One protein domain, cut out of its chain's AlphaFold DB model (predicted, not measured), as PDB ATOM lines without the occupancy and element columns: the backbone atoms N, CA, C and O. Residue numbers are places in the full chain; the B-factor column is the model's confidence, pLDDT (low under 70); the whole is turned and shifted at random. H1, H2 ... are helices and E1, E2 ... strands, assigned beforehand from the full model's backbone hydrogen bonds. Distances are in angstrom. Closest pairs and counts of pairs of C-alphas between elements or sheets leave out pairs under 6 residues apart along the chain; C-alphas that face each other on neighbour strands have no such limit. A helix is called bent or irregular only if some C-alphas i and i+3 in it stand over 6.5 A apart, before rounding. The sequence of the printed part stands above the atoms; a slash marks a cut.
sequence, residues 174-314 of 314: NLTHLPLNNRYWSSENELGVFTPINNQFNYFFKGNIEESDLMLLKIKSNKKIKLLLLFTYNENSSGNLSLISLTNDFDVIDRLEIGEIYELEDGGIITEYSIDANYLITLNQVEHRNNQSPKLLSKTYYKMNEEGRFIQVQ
ATOM      1  N   ASN A 174       3.166  -5.068 -27.769       93.25
ATOM      2  CA  ASN A 174       3.343  -6.486 -27.496       93.25
ATOM      3  C   ASN A 174       2.099  -7.050 -26.794       93.25
ATOM      4  O   ASN A 174       1.423  -6.356 -26.031       93.25
ATOM      5  N   LEU A 175       1.785  -8.316 -27.066       93.62
ATOM      6  CA  LEU A 175       0.623  -9.006 -26.512       93.62
ATOM      7  C   LEU A 175       1.062 -10.040 -25.473       93.62
ATOM      8  O   LEU A 175       1.918 -10.876 -25.752       93.62
ATOM      9  N   THR A 176       0.409 -10.042 -24.315       92.62
ATOM     10  CA  THR A 176       0.538 -11.082 -23.291       92.62
ATOM     11  C   THR A 176      -0.807 -11.739 -22.976       92.62
ATOM     12  O   THR A 176      -1.872 -11.263 -23.382       92.62
ATOM     13  N   HIS A 177      -0.767 -12.861 -22.263       92.88
ATOM     14  CA  HIS A 177      -1.927 -13.668 -21.902       92.88
ATOM     15  C   HIS A 177      -2.007 -13.841 -20.387       92.88
ATOM     16  O   HIS A 177      -0.983 -13.929 -19.720       92.88
ATOM     17  N   LEU A 178      -3.227 -13.942 -19.860       91.44
ATOM     18  CA  LEU A 178      -3.455 -14.414 -18.494       91.44
ATOM     19  C   LEU A 178      -3.201 -15.938 -18.412       91.44
ATOM     20  O   LEU A 178      -3.446 -16.635 -19.403       91.44
ATOM     21  N   PRO A 179      -2.777 -16.479 -17.254       92.56
ATOM     22  CA  PRO A 179      -2.530 -15.779 -15.991       92.56
ATOM     23  C   PRO A 179      -1.191 -15.021 -15.959       92.56
ATOM     24  O   PRO A 179      -0.249 -15.380 -16.662       92.56
ATOM     25  N   LEU A 180      -1.102 -13.995 -15.111       90.31
ATOM     26  CA  LEU A 180       0.102 -13.187 -14.885       90.31
ATOM     27  C   LEU A 180       0.471 -13.203 -13.402       90.31
ATOM     28  O   LEU A 180      -0.387 -12.915 -12.581       90.31
ATOM     29  N   ASN A 181       1.726 -13.496 -13.057       86.81
ATOM     30  CA  ASN A 181       2.193 -13.551 -11.665       86.81
ATOM     31  C   ASN A 181       3.572 -12.908 -11.554       86.81
ATOM     32  O   ASN A 181       4.492 -13.483 -12.127       86.81
ATOM     33  N   ASN A 182       3.720 -11.776 -10.854       79.62
ATOM     34  CA  ASN A 182       4.997 -11.095 -10.536       79.62
ATOM     35  C   ASN A 182       6.054 -10.999 -11.666       79.62
ATOM     36  O   ASN A 182       7.211 -10.694 -11.410       79.62
ATOM     37  N   ARG A 183       5.668 -11.246 -12.922       66.06
ATOM     38  CA  ARG A 183       6.538 -11.511 -14.085       66.06
ATOM     39  C   ARG A 183       6.952 -10.236 -14.814       66.06
ATOM     40  O   ARG A 183       7.370 -10.264 -15.960       66.06
ATOM     41  N   TYR A 184       6.633  -9.098 -14.233       64.38
ATOM     42  CA  TYR A 184       6.954  -7.797 -14.806       64.38
ATOM     43  C   TYR A 184       7.545  -6.910 -13.716       64.38
ATOM     44  O   TYR A 184       7.419  -5.692 -13.760       64.38
ATOM     45  N   TRP A 185       8.142  -7.557 -12.710       65.12
ATOM     46  CA  TRP A 185       8.794  -6.931 -11.578       65.12
ATOM     47  C   TRP A 185      10.276  -7.296 -11.584       65.12
ATOM     48  O   TRP A 185      10.631  -8.438 -11.852       65.12
ATOM     49  N   SER A 186      11.120  -6.300 -11.310       51.88
ATOM     50  CA  SER A 186      12.561  -6.400 -11.022       51.88
ATOM     51  C   SER A 186      13.521  -7.019 -12.052       51.88
ATOM     52  O   SER A 186      14.722  -7.012 -11.783       51.88
ATOM     53  N   SER A 187      13.092  -7.476 -13.238       57.28
ATOM     54  CA  SER A 187      14.036  -7.922 -14.278       57.28
ATOM     55  C   SER A 187      14.056  -7.012 -15.515       57.28
ATOM     56  O   SER A 187      13.044  -6.806 -16.184       57.28
ATOM     57  N   GLU A 188      15.239  -6.489 -15.859       56.12
ATOM     58  CA  GLU A 188      15.460  -5.676 -17.072       56.12
ATOM     59  C   GLU A 188      15.012  -6.410 -18.350       56.12
ATOM     60  O   GLU A 188      14.502  -5.806 -19.293       56.12
ATOM     61  N   ASN A 189      15.123  -7.742 -18.347       55.75
ATOM     62  CA  ASN A 189      14.683  -8.601 -19.444       55.75
ATOM     63  C   ASN A 189      13.161  -8.550 -19.674       55.75
ATOM     64  O   ASN A 189      12.709  -8.738 -20.803       55.75
ATOM     65  N   GLU A 190      12.366  -8.307 -18.630       66.38
ATOM     66  CA  GLU A 190      10.905  -8.228 -18.719       66.38
ATOM     67  C   GLU A 190      10.416  -6.813 -19.043       66.38
ATOM     68  O   GLU A 190       9.386  -6.673 -19.706       66.38
ATOM     69  N   LEU A 191      11.191  -5.772 -18.701       63.34
ATOM     70  CA  LEU A 191      10.951  -4.403 -19.181       63.34
ATOM     71  C   LEU A 191      11.025  -4.316 -20.710       63.34
ATOM     72  O   LEU A 191      10.206  -3.631 -21.318       63.34
ATOM     73  N   GLY A 192      11.912  -5.091 -21.349       68.31
ATOM     74  CA  GLY A 192      11.995  -5.183 -22.815       68.31
ATOM     75  C   GLY A 192      10.723  -5.706 -23.505       68.31
ATOM     76  O   GLY A 192      10.595  -5.600 -24.724       68.31
ATOM     77  N   VAL A 193       9.767  -6.262 -22.749       84.12
ATOM     78  CA  VAL A 193       8.459  -6.695 -23.264       84.12
ATOM     79  C   VAL A 193       7.478  -5.523 -23.357       84.12
ATOM     80  O   VAL A 193       6.556  -5.568 -24.175       84.12
ATOM     81  N   PHE A 194       7.664  -4.461 -22.573       89.69
ATOM     82  CA  PHE A 194       6.829  -3.272 -22.662       89.69
ATOM     83  C   PHE A 194       7.253  -2.398 -23.841       89.69
ATOM     84  O   PHE A 194       8.415  -2.335 -24.235       89.69
ATOM     85  N   THR A 195       6.281  -1.717 -24.435       90.00
ATOM     86  CA  THR A 195       6.522  -0.754 -25.506       90.00
ATOM     87  C   THR A 195       6.487   0.654 -24.912       90.00
ATOM     88  O   THR A 195       5.446   1.029 -24.365       90.00
ATOM     89  N   PRO A 196       7.574   1.443 -25.002       88.00
ATOM     90  CA  PRO A 196       7.542   2.838 -24.586       88.00
ATOM     91  C   PRO A 196       6.589   3.614 -25.489       88.00
ATOM     92  O   PRO A 196       6.513   3.357 -26.695       88.00
ATOM     93  N   ILE A 197       5.862   4.570 -24.919       84.94
ATOM     94  CA  ILE A 197       4.997   5.442 -25.711       84.94
ATOM     95  C   ILE A 197       5.326   6.911 -25.488       84.94
ATOM     96  O   ILE A 197       6.022   7.288 -24.552       84.94
ATOM     97  N   ASN A 198       4.839   7.749 -26.400       79.62
ATOM     98  CA  ASN A 198       5.106   9.178 -26.368       79.62
ATOM     99  C   ASN A 198       4.526   9.819 -25.092       79.62
ATOM    100  O   ASN A 198       3.367   9.579 -24.738       79.62
ATOM    101  N   ASN A 199       5.318  10.690 -24.463       74.06
ATOM    102  CA  ASN A 199       4.963  11.442 -23.263       74.06
ATOM    103  C   ASN A 199       3.665  12.258 -23.382       74.06
ATOM    104  O   ASN A 199       3.026  12.501 -22.361       74.06
ATOM    105  N   GLN A 200       3.204  12.606 -24.590       75.50
ATOM    106  CA  GLN A 200       1.900  13.256 -24.793       75.50
ATOM    107  C   GLN A 200       0.706  12.436 -24.255       75.50
ATOM    108  O   GLN A 200      -0.374  12.984 -24.061       75.50
ATOM    109  N   PHE A 201       0.874  11.127 -24.022       80.25
ATOM    110  CA  PHE A 201      -0.159  10.253 -23.454       80.25
ATOM    111  C   PHE A 201       0.022   9.977 -21.957       80.25
ATOM    112  O   PHE A 201      -0.784   9.242 -21.383       80.25
ATOM    113  N   ASN A 202       1.045  10.559 -21.317       76.88
ATOM    114  CA  ASN A 202       1.323  10.382 -19.890       76.88
ATOM    115  C   ASN A 202       0.085  10.652 -19.053       76.88
ATOM    116  O   ASN A 202      -0.434   9.743 -18.410       76.88
ATOM    117  N   TYR A 203      -0.433  11.873 -19.120       79.25
ATOM    118  CA  TYR A 203      -1.576  12.250 -18.306       79.25
ATOM    119  C   TYR A 203      -2.835  11.450 -18.668       79.25
ATOM    120  O   TYR A 203      -3.621  11.132 -17.784       79.25
ATOM    121  N   PHE A 204      -3.016  11.067 -19.935       81.56
ATOM    122  CA  PHE A 204      -4.165  10.262 -20.356       81.56
ATOM    123  C   PHE A 204      -4.229   8.905 -19.637       81.56
ATOM    124  O   PHE A 204      -5.289   8.518 -19.154       81.56
ATOM    125  N   PHE A 205      -3.103   8.191 -19.546       80.88
ATOM    126  CA  PHE A 205      -3.055   6.873 -18.900       80.88
ATOM    127  C   PHE A 205      -2.825   6.945 -17.389       80.88
ATOM    128  O   PHE A 205      -3.406   6.159 -16.642       80.88
ATOM    129  N   LYS A 206      -1.985   7.879 -16.934       75.31
ATOM    130  CA  LYS A 206      -1.632   8.041 -15.518       75.31
ATOM    131  C   LYS A 206      -2.735   8.766 -14.751       75.31
ATOM    132  O   LYS A 206      -3.057   8.434 -13.614       75.31
ATOM    133  N   GLY A 207      -3.324   9.786 -15.363       71.38
ATOM    134  CA  GLY A 207      -4.225  10.705 -14.679       71.38
ATOM    135  C   GLY A 207      -3.533  11.552 -13.605       71.38
ATOM    136  O   GLY A 207      -4.228  12.097 -12.751       71.38
ATOM    137  N   ASN A 208      -2.200  11.655 -13.596       70.62
ATOM    138  CA  ASN A 208      -1.410  12.524 -12.713       70.62
ATOM    139  C   ASN A 208      -0.220  13.143 -13.480       70.62
ATOM    140  O   ASN A 208       0.015  12.794 -14.639       70.62
ATOM    141  N   ILE A 209       0.464  14.109 -12.857       66.19
ATOM    142  CA  ILE A 209       1.560  14.890 -13.466       66.19
ATOM    143  C   ILE A 209       2.959  14.510 -12.948       66.19
ATOM    144  O   ILE A 209       3.945  15.020 -13.467       66.19
ATOM    145  N   GLU A 210       3.032  13.645 -11.936       61.22
ATOM    146  CA  GLU A 210       4.227  13.396 -11.109       61.22
ATOM    147  C   GLU A 210       5.040  12.175 -11.581       61.22
ATOM    148  O   GLU A 210       6.207  12.014 -11.245       61.22
ATOM    149  N   GLU A 211       4.460  11.303 -12.410       60.34
ATOM    150  CA  GLU A 211       5.154  10.114 -12.912       60.34
ATOM    151  C   GLU A 211       5.865  10.401 -14.250       60.34
ATOM    152  O   GLU A 211       5.250  10.896 -15.206       60.34
ATOM    153  N   SER A 212       7.134  10.002 -14.374       62.72
ATOM    154  CA  SER A 212       7.905  10.029 -15.630       62.72
ATOM    155  C   SER A 212       7.739   8.717 -16.414       62.72
ATOM    156  O   SER A 212       7.012   7.830 -15.969       62.72
ATOM    157  N   ASP A 213       8.254   8.671 -17.649       65.44
ATOM    158  CA  ASP A 213       8.350   7.534 -18.585       65.44
ATOM    159  C   ASP A 213       7.291   6.423 -18.478       65.44
ATOM    160  O   ASP A 213       7.235   5.647 -17.526       65.44
ATOM    161  N   LEU A 214       6.456   6.303 -19.511       80.50
ATOM    162  CA  LEU A 214       5.380   5.317 -19.543       80.50
ATOM    163  C   LEU A 214       5.653   4.227 -20.579       80.50
ATOM    164  O   LEU A 214       6.030   4.489 -21.729       80.50
ATOM    165  N   MET A 215       5.419   2.984 -20.177       89.38
ATOM    166  CA  MET A 215       5.540   1.831 -21.054       89.38
ATOM    167  C   MET A 215       4.292   0.961 -20.934       89.38
ATOM    168  O   MET A 215       3.743   0.774 -19.849       89.38
ATOM    169  N   LEU A 216       3.813   0.441 -22.064       92.31
ATOM    170  CA  LEU A 216       2.563  -0.309 -22.139       92.31
ATOM    171  C   LEU A 216       2.780  -1.739 -22.621       92.31
ATOM    172  O   LEU A 216       3.595  -2.006 -23.504       92.31
ATOM    173  N   LEU A 217       1.969  -2.649 -22.093       92.94
ATOM    174  CA  LEU A 217       1.858  -4.025 -22.558       92.94
ATOM    175  C   LEU A 217       0.380  -4.398 -22.688       92.94
ATOM    176  O   LEU A 217      -0.411  -4.185 -21.771       92.94
ATOM    177  N   LYS A 218      -0.020  -4.964 -23.826       95.12
ATOM    178  CA  LYS A 218      -1.413  -5.345 -24.064       95.12
ATOM    179  C   LYS A 218      -1.701  -6.718 -23.472       95.12
ATOM    180  O   LYS A 218      -1.011  -7.685 -23.785       95.12
ATOM    181  N   ILE A 219      -2.771  -6.842 -22.691       94.06
ATOM    182  CA  ILE A 219      -3.283  -8.137 -22.231       94.06
ATOM    183  C   ILE A 219      -4.393  -8.593 -23.175       94.06
ATOM    184  O   ILE A 219      -5.360  -7.872 -23.434       94.06
ATOM    185  N   LYS A 220      -4.296  -9.831 -23.668       92.00
ATOM    186  CA  LYS A 220      -5.384 -10.454 -24.421       92.00
ATOM    187  C   LYS A 220      -6.612 -10.597 -23.522       92.00
ATOM    188  O   LYS A 220      -6.613 -11.367 -22.565       92.00
ATOM    189  N   SER A 221      -7.672  -9.880 -23.875       85.62
ATOM    190  CA  SER A 221      -8.959  -9.930 -23.191       85.62
ATOM    191  C   SER A 221      -9.994 -10.656 -24.046       85.62
ATOM    192  O   SER A 221     -10.062 -10.442 -25.255       85.62
ATOM    193  N   ASN A 222     -10.813 -11.500 -23.415       78.00
ATOM    194  CA  ASN A 222     -11.987 -12.107 -24.053       78.00
ATOM    195  C   ASN A 222     -13.259 -11.272 -23.824       78.00
ATOM    196  O   ASN A 222     -14.323 -11.603 -24.348       78.00
ATOM    197  N   LYS A 223     -13.168 -10.198 -23.030       78.19
ATOM    198  CA  LYS A 223     -14.254  -9.237 -22.820       78.19
ATOM    199  C   LYS A 223     -14.216  -8.164 -23.912       78.19
ATOM    200  O   LYS A 223     -13.184  -7.948 -24.543       78.19
ATOM    201  N   LYS A 224     -15.320  -7.432 -24.106       86.62
ATOM    202  CA  LYS A 224     -15.387  -6.238 -24.983       86.62
ATOM    203  C   LYS A 224     -14.684  -5.019 -24.354       86.62
ATOM    204  O   LYS A 224     -15.222  -3.919 -24.358       86.62
ATOM    205  N   ILE A 225     -13.529  -5.261 -23.741       91.56
ATOM    206  CA  ILE A 225     -12.777  -4.337 -22.896       91.56
ATOM    207  C   ILE A 225     -11.311  -4.568 -23.202       91.56
ATOM    208  O   ILE A 225     -10.834  -5.708 -23.142       91.56
ATOM    209  N   LYS A 226     -10.611  -3.489 -23.528       94.06
ATOM    210  CA  LYS A 226      -9.166  -3.512 -23.724       94.06
ATOM    211  C   LYS A 226      -8.500  -3.471 -22.357       94.06
ATOM    212  O   LYS A 226      -8.921  -2.716 -21.485       94.06
ATOM    213  N   LEU A 227      -7.477  -4.297 -22.181       95.06
ATOM    214  CA  LEU A 227      -6.695  -4.356 -20.955       95.06
ATOM    215  C   LEU A 227      -5.239  -4.089 -21.275       95.06
ATOM    216  O   LEU A 227      -4.665  -4.742 -22.152       95.06
ATOM    217  N   LEU A 228      -4.660  -3.146 -20.548       94.50
ATOM    218  CA  LEU A 228      -3.263  -2.771 -20.665       94.50
ATOM    219  C   LEU A 228      -2.602  -2.875 -19.294       94.50
ATOM    220  O   LEU A 228      -3.197  -2.507 -18.284       94.50
ATOM    221  N   LEU A 229      -1.365  -3.351 -19.276       93.50
ATOM    222  CA  LEU A 229      -0.444  -3.079 -18.189       93.50
ATOM    223  C   LEU A 229       0.293  -1.790 -18.509       93.50
ATOM    224  O   LEU A 229       0.870  -1.656 -19.588       93.50
ATOM    225  N   LEU A 230       0.253  -0.870 -17.561       91.56
ATOM    226  CA  LEU A 230       0.999   0.369 -17.554       91.56
ATOM    227  C   LEU A 230       2.140   0.223 -16.558       91.56
ATOM    228  O   LEU A 230       1.888   0.037 -15.372       91.56
ATOM    229  N   PHE A 231       3.369   0.320 -17.047       89.12
ATOM    230  CA  PHE A 231       4.551   0.466 -16.215       89.12
ATOM    231  C   PHE A 231       4.993   1.931 -16.230       89.12
ATOM    232  O   PHE A 231       5.093   2.532 -17.305       89.12
ATOM    233  N   THR A 232       5.238   2.494 -15.051       85.00
ATOM    234  CA  THR A 232       5.694   3.877 -14.861       85.00
ATOM    235  C   THR A 232       6.774   3.953 -13.796       85.00
ATOM    236  O   THR A 232       6.956   3.019 -13.016       85.00
ATOM    237  N   TYR A 233       7.487   5.075 -13.761       79.38
ATOM    238  CA  TYR A 233       8.349   5.441 -12.645       79.38
ATOM    239  C   TYR A 233       7.720   6.612 -11.892       79.38
ATOM    240  O   TYR A 233       7.271   7.585 -12.505       79.38
ATOM    241  N   ASN A 234       7.671   6.519 -10.564       70.56
ATOM    242  CA  ASN A 234       7.278   7.651  -9.728       70.56
ATOM    243  C   ASN A 234       8.448   8.636  -9.532       70.56
ATOM    244  O   ASN A 234       9.559   8.414 -10.020       70.56
ATOM    245  N   GLU A 235       8.208   9.720  -8.792       66.38
ATOM    246  CA  GLU A 235       9.206  10.768  -8.518       66.38
ATOM    247  C   GLU A 235      10.483  10.242  -7.842       66.38
ATOM    248  O   GLU A 235      11.573  10.762  -8.074       66.38
ATOM    249  N   ASN A 236      10.373   9.162  -7.061       67.69
ATOM    250  CA  ASN A 236      11.502   8.517  -6.391       67.69
ATOM    251  C   ASN A 236      12.207   7.483  -7.282       67.69
ATOM    252  O   ASN A 236      13.019   6.701  -6.796       67.69
ATOM    253  N   SER A 237      11.894   7.456  -8.583       69.12
ATOM    254  CA  SER A 237      12.368   6.452  -9.542       69.12
ATOM    255  C   SER A 237      11.996   5.011  -9.172       69.12
ATOM    256  O   SER A 237      12.575   4.071  -9.720       69.12
ATOM    257  N   SER A 238      11.016   4.807  -8.282       76.50
ATOM    258  CA  SER A 238      10.504   3.472  -8.004       76.50
ATOM    259  C   SER A 238       9.447   3.099  -9.041       76.50
ATOM    260  O   SER A 238       8.600   3.904  -9.446       76.50
ATOM    261  N   GLY A 239       9.563   1.872  -9.550       79.38
ATOM    262  CA  GLY A 239       8.639   1.350 -10.545       79.38
ATOM    263  C   GLY A 239       7.239   1.206  -9.955       79.38
ATOM    264  O   GLY A 239       7.083   0.804  -8.801       79.38
ATOM    265  N   ASN A 240       6.227   1.494 -10.765       85.31
ATOM    266  CA  ASN A 240       4.823   1.224 -10.492       85.31
ATOM    267  C   ASN A 240       4.242   0.434 -11.669       85.31
ATOM    268  O   ASN A 240       4.532   0.710 -12.836       85.31
ATOM    269  N   LEU A 241       3.426  -0.573 -11.363       89.25
ATOM    270  CA  LEU A 241       2.653  -1.312 -12.344       89.25
ATOM    271  C   LEU A 241       1.164  -1.127 -12.068       89.25
ATOM    272  O   LEU A 241       0.662  -1.430 -10.987       89.25
ATOM    273  N   SER A 242       0.437  -0.699 -13.090       91.75
ATOM    274  CA  SER A 242      -1.005  -0.502 -13.052       91.75
ATOM    275  C   SER A 242      -1.703  -1.330 -14.126       91.75
ATOM    276  O   SER A 242      -1.238  -1.438 -15.259       91.75
ATOM    277  N   LEU A 243      -2.857  -1.894 -13.790       93.81
ATOM    278  CA  LEU A 243      -3.782  -2.498 -14.735       93.81
ATOM    279  C   LEU A 243      -4.821  -1.453 -15.150       93.81
ATOM    280  O   LEU A 243      -5.517  -0.896 -14.305       93.81
ATOM    281  N   ILE A 244      -4.938  -1.207 -16.451       94.69
ATOM    282  CA  ILE A 244      -5.876  -0.235 -17.019       94.69
ATOM    283  C   ILE A 244      -6.917  -0.969 -17.851       94.69
ATOM    284  O   ILE A 244      -6.571  -1.767 -18.731       94.69
ATOM    285  N   SER A 245      -8.190  -0.668 -17.605       94.69
ATOM    286  CA  SER A 245      -9.301  -1.092 -18.450       94.69
ATOM    287  C   SER A 245      -9.814   0.069 -19.292       94.69
ATOM    288  O   SER A 245     -10.029   1.182 -18.812       94.69
ATOM    289  N   LEU A 246     -10.009  -0.198 -20.582       94.44
ATOM    290  CA  LEU A 246     -10.493   0.783 -21.545       94.44
ATOM    291  C   LEU A 246     -11.681   0.224 -22.323       94.44
ATOM    292  O   LEU A 246     -11.770  -0.975 -22.614       94.44
ATOM    293  N   THR A 247     -12.554   1.126 -22.753       92.56
ATOM    294  CA  THR A 247     -13.556   0.821 -23.774       92.56
ATOM    295  C   THR A 247     -12.881   0.539 -25.123       92.56
ATOM    296  O   THR A 247     -11.694   0.804 -25.334       92.56
ATOM    297  N   ASN A 248     -13.643   0.026 -26.092       88.50
ATOM    298  CA  ASN A 248     -13.136  -0.132 -27.459       88.50
ATOM    299  C   ASN A 248     -12.759   1.208 -28.108       88.50
ATOM    300  O   ASN A 248     -11.828   1.233 -28.911       88.50
ATOM    301  N   ASP A 249     -13.410   2.297 -27.700       89.06
ATOM    302  CA  ASP A 249     -13.141   3.662 -28.161       89.06
ATOM    303  C   ASP A 249     -12.054   4.356 -27.324       89.06
ATOM    304  O   ASP A 249     -11.917   5.577 -27.364       89.06
ATOM    305  N   PHE A 250     -11.278   3.568 -26.572       89.75
ATOM    306  CA  PHE A 250     -10.152   3.979 -25.736       89.75
ATOM    307  C   PHE A 250     -10.487   4.846 -24.523       89.75
ATOM    308  O   PHE A 250      -9.572   5.186 -23.788       89.75
ATOM    309  N   ASP A 251     -11.756   5.134 -24.234       88.06
ATOM    310  CA  ASP A 251     -12.110   5.803 -22.978       88.06
ATOM    311  C   ASP A 251     -11.698   4.945 -21.774       88.06
ATOM    312  O   ASP A 251     -12.016   3.749 -21.734       88.06
ATOM    313  N   VAL A 252     -10.996   5.556 -20.813       89.06
ATOM    314  CA  VAL A 252     -10.577   4.905 -19.566       89.06
ATOM    315  C   VAL A 252     -11.811   4.558 -18.741       89.06
ATOM    316  O   VAL A 252     -12.647   5.418 -18.468       89.06
ATOM    317  N   ILE A 253     -11.925   3.286 -18.363       92.31
ATOM    318  CA  ILE A 253     -12.995   2.781 -17.502       92.31
ATOM    319  C   ILE A 253     -12.525   2.800 -16.053       92.31
ATOM    320  O   ILE A 253     -13.227   3.329 -15.194       92.31
ATOM    321  N   ASP A 254     -11.363   2.197 -15.792       92.62
ATOM    322  CA  ASP A 254     -10.797   2.071 -14.453       92.62
ATOM    323  C   ASP A 254      -9.277   1.826 -14.496       92.62
ATOM    324  O   ASP A 254      -8.731   1.345 -15.498       92.62
ATOM    325  N   ARG A 255      -8.597   2.136 -13.389       92.56
ATOM    326  CA  ARG A 255      -7.164   1.888 -13.166       92.56
ATOM    327  C   ARG A 255      -6.990   1.268 -11.786       92.56
ATOM    328  O   ARG A 255      -7.457   1.816 -10.797       92.56
ATOM    329  N   LEU A 256      -6.265   0.156 -11.724       93.12
ATOM    330  CA  LEU A 256      -5.858  -0.478 -10.476       93.12
ATOM    331  C   LEU A 256      -4.336  -0.532 -10.405       93.12
ATOM    332  O   LEU A 256      -3.701  -1.125 -11.273       93.12
ATOM    333  N   GLU A 257      -3.755   0.043  -9.363       91.06
ATOM    334  CA  GLU A 257      -2.343  -0.157  -9.034       91.06
ATOM    335  C   GLU A 257      -2.153  -1.583  -8.507       91.06
ATOM    336  O   GLU A 257      -2.846  -2.023  -7.589       91.06
ATOM    337  N   ILE A 258      -1.261  -2.339  -9.145       90.62
ATOM    338  CA  ILE A 258      -1.042  -3.764  -8.868       90.62
ATOM    339  C   ILE A 258       0.403  -4.088  -8.477       90.62
ATOM    340  O   ILE A 258       0.658  -5.196  -8.024       90.62
ATOM    341  N   GLY A 259       1.346  -3.160  -8.635       84.12
ATOM    342  CA  GLY A 259       2.735  -3.358  -8.230       84.12
ATOM    343  C   GLY A 259       3.391  -2.044  -7.839       84.12
ATOM    344  O   GLY A 259       3.302  -1.071  -8.579       84.12
ATOM    345  N   GLU A 260       4.049  -2.026  -6.683       81.38
ATOM    346  CA  GLU A 260       4.766  -0.865  -6.147       81.38
ATOM    347  C   GLU A 260       5.923  -1.332  -5.252       81.38
ATOM    348  O   GLU A 260       5.802  -2.358  -4.569       81.38
ATOM    349  N   ILE A 261       7.055  -0.614  -5.295       78.69
ATOM    350  CA  ILE A 261       8.211  -0.812  -4.411       78.69
ATOM    351  C   ILE A 261       8.340   0.403  -3.503       78.69
ATOM    352  O   ILE A 261       8.461   1.539  -3.973       78.69
ATOM    353  N   TYR A 262       8.432   0.112  -2.211       80.75
ATOM    354  CA  TYR A 262       8.875   1.039  -1.185       80.75
ATOM    355  C   TYR A 262      10.211   0.559  -0.631       80.75
ATOM    356  O   TYR A 262      10.280  -0.498   0.002       80.75
ATOM    357  N   GLU A 263      11.272   1.319  -0.877       79.69
ATOM    358  CA  GLU A 263      12.596   1.021  -0.333       79.69
ATOM    359  C   GLU A 263      12.660   1.349   1.165       79.69
ATOM    360  O   GLU A 263      12.097   2.340   1.632       79.69
ATOM    361  N   LEU A 264      13.345   0.496   1.925       78.31
ATOM    362  CA  LEU A 264      13.642   0.669   3.345       78.31
ATOM    363  C   LEU A 264      15.158   0.567   3.548       78.31
ATOM    364  O   LEU A 264      15.845  -0.088   2.770       78.31
ATOM    365  N   GLU A 265      15.678   1.139   4.638       79.94
ATOM    366  CA  GLU A 265      17.121   1.102   4.945       79.94
ATOM    367  C   GLU A 265      17.707  -0.327   4.942       79.94
ATOM    368  O   GLU A 265      18.826  -0.531   4.479       79.94
ATOM    369  N   ASP A 266      16.924  -1.326   5.377       82.06
ATOM    370  CA  ASP A 266      17.324  -2.741   5.464       82.06
ATOM    371  C   ASP A 266      16.454  -3.687   4.609       82.06
ATOM    372  O   ASP A 266      16.258  -4.860   4.957       82.06
ATOM    373  N   GLY A 267      15.902  -3.202   3.492       83.81
ATOM    374  CA  GLY A 267      15.099  -4.024   2.585       83.81
ATOM    375  C   GLY A 267      14.059  -3.240   1.790       83.81
ATOM    376  O   GLY A 267      14.319  -2.140   1.318       83.81
ATOM    377  N   GLY A 268      12.858  -3.795   1.642       86.38
ATOM    378  CA  GLY A 268      11.757  -3.099   0.985       86.38
ATOM    379  C   GLY A 268      10.407  -3.769   1.192       86.38
ATOM    380  O   GLY A 268      10.316  -4.951   1.530       86.38
ATOM    381  N   ILE A 269       9.342  -3.002   0.982       87.62
ATOM    382  CA  ILE A 269       7.977  -3.516   0.894       87.62
ATOM    383  C   ILE A 269       7.589  -3.549  -0.578       87.62
ATOM    384  O   ILE A 269       7.685  -2.542  -1.277       87.62
ATOM    385  N   ILE A 270       7.148  -4.716  -1.038       88.00
ATOM    386  CA  ILE A 270       6.764  -4.956  -2.424       88.00
ATOM    387  C   ILE A 270       5.309  -5.403  -2.463       88.00
ATOM    388  O   ILE A 270       4.910  -6.305  -1.724       88.00
ATOM    389  N   THR A 271       4.526  -4.803  -3.354       90.50
ATOM    390  CA  THR A 271       3.213  -5.343  -3.721       90.50
ATOM    391  C   THR A 271       3.391  -6.374  -4.830       90.50
ATOM    392  O   THR A 271       3.621  -6.040  -5.990       90.50
ATOM    393  N   GLU A 272       3.298  -7.644  -4.459       90.50
ATOM    394  CA  GLU A 272       3.302  -8.785  -5.366       90.50
ATOM    395  C   GLU A 272       1.885  -9.058  -5.888       90.50
ATOM    396  O   GLU A 272       0.938  -9.133  -5.106       90.50
ATOM    397  N   TYR A 273       1.721  -9.276  -7.193       92.69
ATOM    398  CA  TYR A 273       0.435  -9.556  -7.823       92.69
ATOM    399  C   TYR A 273       0.347 -10.935  -8.482       92.69
ATOM    400  O   TYR A 273       1.300 -11.482  -9.043       92.69
ATOM    401  N   SER A 274      -0.878 -11.452  -8.506       93.81
ATOM    402  CA  SER A 274      -1.302 -12.529  -9.402       93.81
ATOM    403  C   SER A 274      -2.649 -12.187 -10.029       93.81
ATOM    404  O   SER A 274      -3.540 -11.682  -9.351       93.81
ATOM    405  N   ILE A 275      -2.794 -12.448 -11.325       94.25
ATOM    406  CA  ILE A 275      -4.020 -12.251 -12.099       94.25
ATOM    407  C   ILE A 275      -4.332 -13.570 -12.787       94.25
ATOM    408  O   ILE A 275      -3.572 -14.019 -13.648       94.25
ATOM    409  N   ASP A 276      -5.441 -14.200 -12.417       93.62
ATOM    410  CA  ASP A 276      -5.842 -15.472 -13.009       93.62
ATOM    411  C   ASP A 276      -6.583 -15.292 -14.350       93.62
ATOM    412  O   ASP A 276      -6.892 -14.184 -14.791       93.62
ATOM    413  N   ALA A 277      -6.901 -16.402 -15.018       92.12
ATOM    414  CA  ALA A 277      -7.638 -16.383 -16.284       92.12
ATOM    415  C   ALA A 277      -9.089 -15.859 -16.167       92.12
ATOM    416  O   ALA A 277      -9.700 -15.529 -17.184       92.12
ATOM    417  N   ASN A 278      -9.638 -15.771 -14.952       90.38
ATOM    418  CA  ASN A 278     -10.974 -15.250 -14.657       90.38
ATOM    419  C   ASN A 278     -10.953 -13.777 -14.221       90.38
ATOM    420  O   ASN A 278     -11.999 -13.250 -13.824       90.38
ATOM    421  N   TYR A 279      -9.801 -13.107 -14.326       92.31
ATOM    422  CA  TYR A 279      -9.593 -11.727 -13.891       92.31
ATOM    423  C   TYR A 279      -9.782 -11.523 -12.379       92.31
ATOM    424  O   TYR A 279     -10.165 -10.428 -11.951       92.31
ATOM    425  N   LEU A 280      -9.545 -12.564 -11.575       95.19
ATOM    426  CA  LEU A 280      -9.313 -12.415 -10.143       95.19
ATOM    427  C   LEU A 280      -7.870 -11.951  -9.948       95.19
ATOM    428  O   LEU A 280      -6.926 -12.615 -10.376       95.19
ATOM    429  N   ILE A 281      -7.723 -10.801  -9.308       96.44
ATOM    430  CA  ILE A 281      -6.456 -10.139  -9.028       96.44
ATOM    431  C   ILE A 281      -6.209 -10.275  -7.530       96.44
ATOM    432  O   ILE A 281      -7.061  -9.921  -6.722       96.44
ATOM    433  N   THR A 282      -5.050 -10.794  -7.154       96.38
ATOM    434  CA  THR A 282      -4.607 -10.874  -5.762       96.38
ATOM    435  C   THR A 282      -3.363 -10.027  -5.612       96.38
ATOM    436  O   THR A 282      -2.398 -10.260  -6.336       96.38
ATOM    437  N   LEU A 283      -3.385  -9.098  -4.662       95.56
ATOM    438  CA  LEU A 283      -2.253  -8.264  -4.282       95.56
ATOM    439  C   LEU A 283      -1.788  -8.683  -2.888       95.56
ATOM    440  O   LEU A 283      -2.578  -8.681  -1.946       95.56
ATOM    441  N   ASN A 284      -0.522  -9.058  -2.762       94.56
ATOM    442  CA  ASN A 284       0.132  -9.386  -1.505       94.56
ATOM    443  C   ASN A 284       1.165  -8.302  -1.217       94.56
ATOM    444  O   ASN A 284       2.114  -8.141  -1.977       94.56
ATOM    445  N   GLN A 285       1.018  -7.589  -0.110       94.25
ATOM    446  CA  GLN A 285       2.062  -6.689   0.356       94.25
ATOM    447  C   GLN A 285       3.055  -7.503   1.183       94.25
ATOM    448  O   GLN A 285       2.688  -8.066   2.219       94.25
ATOM    449  N   VAL A 286       4.295  -7.597   0.719       92.31
ATOM    450  CA  VAL A 286       5.330  -8.450   1.305       92.31
ATOM    451  C   VAL A 286       6.529  -7.599   1.699       92.31
ATOM    452  O   VAL A 286       7.059  -6.836   0.898       92.31
ATOM    453  N   GLU A 287       6.959  -7.736   2.948       92.69
ATOM    454  CA  GLU A 287       8.182  -7.129   3.463       92.69
ATOM    455  C   GLU A 287       9.359  -8.085   3.240       92.69
ATOM    456  O   GLU A 287       9.371  -9.205   3.757       92.69
ATOM    457  N   HIS A 288      10.357  -7.629   2.489       88.75
ATOM    458  CA  HIS A 288      11.620  -8.321   2.258       88.75
ATOM    459  C   HIS A 288      12.708  -7.597   3.051       88.75
ATOM    460  O   HIS A 288      13.082  -6.487   2.686       88.75
ATOM    461  N   ARG A 289      13.208  -8.192   4.142       88.81
ATOM    462  CA  ARG A 289      14.341  -7.651   4.916       88.81
ATOM    463  C   ARG A 289      15.613  -8.443   4.660       88.81
ATOM    464  O   ARG A 289      15.571  -9.667   4.518       88.81
ATOM    465  N   ASN A 290      16.751  -7.756   4.681       84.25
ATOM    466  CA  ASN A 290      18.059  -8.388   4.543       84.25
ATOM    467  C   ASN A 290      18.232  -9.517   5.575       84.25
ATOM    468  O   ASN A 290      18.028  -9.325   6.773       84.25
ATOM    469  N   ASN A 291      18.629 -10.703   5.105       84.25
ATOM    470  CA  ASN A 291      18.854 -11.903   5.923       84.25
ATOM    471  C   ASN A 291      17.627 -12.418   6.708       84.25
ATOM    472  O   ASN A 291      17.792 -13.180   7.662       84.25
ATOM    473  N   GLN A 292      16.403 -12.042   6.323       88.62
ATOM    474  CA  GLN A 292      15.167 -12.561   6.913       88.62
ATOM    475  C   GLN A 292      14.266 -13.166   5.834       88.62
ATOM    476  O   GLN A 292      14.339 -12.808   4.661       88.62
ATOM    477  N   SER A 293      13.410 -14.111   6.226       89.44
ATOM    478  CA  SER A 293      12.386 -14.624   5.316       89.44
ATOM    479  C   SER A 293      11.342 -13.541   5.021       89.44
ATOM    480  O   SER A 293      10.988 -12.799   5.941       89.44
ATOM    481  N   PRO A 294      10.811 -13.472   3.785       91.06
ATOM    482  CA  PRO A 294       9.770 -12.514   3.436       91.06
ATOM    483  C   PRO A 294       8.549 -12.650   4.348       91.06
ATOM    484  O   PRO A 294       8.115 -13.762   4.667       91.06
ATOM    485  N   LYS A 295       7.980 -11.517   4.755       93.62
ATOM    486  CA  LYS A 295       6.827 -11.457   5.655       93.62
ATOM    487  C   LYS A 295       5.623 -10.870   4.929       93.62
ATOM    488  O   LYS A 295       5.651  -9.723   4.498       93.62
ATOM    489  N   LEU A 296       4.535 -11.636   4.851       95.31
ATOM    490  CA  LEU A 296       3.255 -11.129   4.356       95.31
ATOM    491  C   LEU A 296       2.688 -10.105   5.349       95.31
ATOM    492  O   LEU A 296       2.438 -10.436   6.510       95.31
ATOM    493  N   LEU A 297       2.486  -8.875   4.887       94.94
ATOM    494  CA  LEU A 297       1.897  -7.787   5.665       94.94
ATOM    495  C   LEU A 297       0.384  -7.715   5.460       94.94
ATOM    496  O   LEU A 297      -0.369  -7.628   6.427       94.94
ATOM    497  N   SER A 298      -0.061  -7.763   4.206       95.38
ATOM    498  CA  SER A 298      -1.475  -7.664   3.855       95.38
ATOM    499  C   SER A 298      -1.779  -8.401   2.553       95.38
ATOM    500  O   SER A 298      -0.883  -8.701   1.759       95.38
ATOM    501  N   LYS A 299      -3.057  -8.731   2.358       96.06
ATOM    502  CA  LYS A 299      -3.553  -9.400   1.160       96.06
ATOM    503  C   LYS A 299      -4.906  -8.825   0.767       96.06
ATOM    504  O   LYS A 299      -5.824  -8.816   1.584       96.06
ATOM    505  N   THR A 300      -5.023  -8.409  -0.486       97.19
ATOM    506  CA  THR A 300      -6.229  -7.789  -1.036       97.19
ATOM    507  C   THR A 300      -6.617  -8.481  -2.332       97.19
ATOM    508  O   THR A 300      -5.755  -8.842  -3.134       97.19
ATOM    509  N   TYR A 301      -7.918  -8.653  -2.553       97.44
ATOM    510  CA  TYR A 301      -8.450  -9.261  -3.766       97.44
ATOM    511  C   TYR A 301      -9.304  -8.263  -4.534       97.44
ATOM    512  O   TYR A 301     -10.091  -7.522  -3.950       97.44
ATOM    513  N   TYR A 302      -9.190  -8.297  -5.856       98.00
ATOM    514  CA  TYR A 302     -10.041  -7.553  -6.772       98.00
ATOM    515  C   TYR A 302     -10.581  -8.479  -7.850       98.00
ATOM    516  O   TYR A 302      -9.925  -9.435  -8.262       98.00
ATOM    517  N   LYS A 303     -11.771  -8.175  -8.359       95.62
ATOM    518  CA  LYS A 303     -12.332  -8.840  -9.530       95.62
ATOM    519  C   LYS A 303     -12.814  -7.806 -10.530       95.62
ATOM    520  O   LYS A 303     -13.548  -6.886 -10.177       95.62
ATOM    521  N   MET A 304     -12.444  -7.993 -11.796       94.88
ATOM    522  CA  MET A 304     -12.976  -7.147 -12.859       94.88
ATOM    523  C   MET A 304     -14.426  -7.537 -13.184       94.88
ATOM    524  O   MET A 304     -14.690  -8.672 -13.606       94.88
ATOM    525  N   ASN A 305     -15.357  -6.590 -13.050       92.12
ATOM    526  CA  ASN A 305     -16.768  -6.791 -13.387       92.12
ATOM    527  C   ASN A 305     -17.006  -6.832 -14.920       92.12
ATOM    528  O   ASN A 305     -16.066  -6.923 -15.718       92.12
ATOM    529  N   GLU A 306     -18.265  -6.855 -15.356       89.69
ATOM    530  CA  GLU A 306     -18.620  -6.886 -16.787       89.69
ATOM    531  C   GLU A 306     -18.387  -5.556 -17.506       89.69
ATOM    532  O   GLU A 306     -18.140  -5.560 -18.709       89.69
ATOM    533  N   GLU A 307     -18.423  -4.444 -16.772       92.06
ATOM    534  CA  GLU A 307     -18.172  -3.096 -17.290       92.06
ATOM    535  C   GLU A 307     -16.680  -2.776 -17.382       92.06
ATOM    536  O   GLU A 307     -16.323  -1.810 -18.038       92.06
ATOM    537  N   GLY A 308     -15.807  -3.575 -16.757       92.44
ATOM    538  CA  GLY A 308     -14.355  -3.364 -16.750       92.44
ATOM    539  C   GLY A 308     -13.800  -2.727 -15.489       92.44
ATOM    540  O   GLY A 308     -12.600  -2.486 -15.430       92.44
ATOM    541  N   ARG A 309     -14.638  -2.471 -14.485       95.75
ATOM    542  CA  ARG A 309     -14.214  -1.897 -13.206       95.75
ATOM    543  C   ARG A 309     -13.596  -2.953 -12.303       95.75
ATOM    544  O   ARG A 309     -14.080  -4.090 -12.269       95.75
ATOM    545  N   PHE A 310     -12.569  -2.573 -11.555       95.81
ATOM    546  CA  PHE A 310     -11.879  -3.425 -10.597       95.81
ATOM    547  C   PHE A 310     -12.521  -3.266  -9.220       95.81
ATOM    548  O   PHE A 310     -12.330  -2.274  -8.527       95.81
ATOM    549  N   ILE A 311     -13.319  -4.252  -8.813       96.94
ATOM    550  CA  ILE A 311     -14.053  -4.200  -7.547       96.94
ATOM    551  C   ILE A 311     -13.296  -5.012  -6.504       96.94
ATOM    552  O   ILE A 311     -13.000  -6.183  -6.746       96.94
ATOM    553  N   GLN A 312     -12.999  -4.408  -5.354       96.69
ATOM    554  CA  GLN A 312     -12.418  -5.128  -4.223       96.69
ATOM    555  C   GLN A 312     -13.403  -6.195  -3.726       96.69
ATOM    556  O   GLN A 312     -14.592  -5.921  -3.551       96.69
ATOM    557  N   VAL A 313     -12.917  -7.414  -3.507       94.31
ATOM    558  CA  VAL A 313     -13.707  -8.552  -3.018       94.31
ATOM    559  C   VAL A 313     -13.083  -9.126  -1.744       94.31
ATOM    560  O   VAL A 313     -11.887  -8.950  -1.504       94.31
ATOM    561  N   GLN A 314     -13.919  -9.747  -0.906       78.31
ATOM    562  CA  GLN A 314     -13.505 -10.396   0.345       78.31
ATOM    563  C   GLN A 314     -12.937 -11.792   0.096       78.31
ATOM    564  O   GLN A 314     -13.505 -12.506  -0.764       78.31
TER     565      GLN A 314
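This is residues 174 to 314 of the 314 residues of an uncharacterized protein of Gilliamella apicola (UniProt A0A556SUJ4). One twisted sheet of eight strands, folded part of the way back on itself, makes the body: E1 to E4 form one leaf, E6 to E8 the other, and E5 is the hinge, with the two leaves only partly face to face. The sheet curls round the short helix H2 beside E1 to E4, while the first printed stretch is tied by short pairings to E1 and then to E5. The printed part has 141 residues with two named helices and eight named strands, in the order H1, H2, E1 to E8. The sheet's order is the same as that along the chain, all antiparallel, and the class is mostly strand. The whole is compact, with a radius of gyration of the C-alphas of 15.1 A and spans of 49 by 35 by 26 A.

Residues 174 to 187 hold no named element. H1 is residues 188 to 191, with C-alpha 188 at (15.460, -5.676, -17.072), and H2 is residues 199 to 206, 10.7 A long. H2 is irregular: C-alphas 200 and 203 are 7.4 A apart. E1, residues 212 to 219, is 22.3 A long; E2, residues 226 to 233, 22.6 A; and E3, residues 239 to 246, 22.1 A. E4, residues 252 to 264, is the longest strand, 33.6 A from C-alpha 252 at (-10.577, 4.905, -19.566) to C-alpha 264. E5 is residues 267 to 275, 25.5 A, and E6 is residues 280 to 289, 28.4 A. E7, residues 295 to 304, is 27.5 A from first to last C-alpha and bends by 50 degrees at residue 298. E8, residues 310 to 313, ends with C-alpha 313 at (-13.707, -8.552, -3.018).

The eight strands form a meander, each the antiparallel neighbour of the one before, and each neighbouring two form a hairpin. E1 and E8 are its edge strands. N 217 of E1 and O 229 of E2 are 2.9 A apart, within hydrogen-bond range, as are N 230 of E2 and O 242 of E3 at 2.8 A. Pairing is staggered along E4: its residues 252 to 260 pair with E3, for instance N 243 and O 256 at 2.8 A, and its residues 261 to 264 with E5, for instance N 269 and O 262 at 2.8 A. N 272 of E5 and O 284 of E6 are 2.8 A apart, N 283 of E6 and O 300 of E7 also 2.8 A. E7 and E8 stand at 123 degrees between their directions, with N 303 and O 311 2.8 A apart. In this folded sheet, one sheet bent back into two leaves that face each other, the closest C-alphas of E4 and E8 are those of Leu 256 and Phe 310, 6.7 A apart. H2 is on the sheet, and its closest C-alphas with E1 are those of Asn 202 and Leu 214, 6.5 A. H1 is not on the sheet, but only just, with 4 pairs of C-alphas within 10 A. Residues 175 to 176 pair with residues 218 to 219 of E1, parallel, and residues 180 to 181 with residues 274 to 275 of E5, antiparallel. In H2, 2 of 4 O i to N i+4 pairs are within hydrogen-bond range; H1 is too short for such a pair.

The two C-alphas farthest apart are those of Asp 249 and Asn 291, 49.3 A. The printed part has no cut and ends at residue 314, the chain's last. The links H1 to H2 and E1 to E2 are short, the others tight. The mean pLDDT of the printed part is 85.4; residues 183 to 192, 209 to 213 and 235 to 237 are under 70.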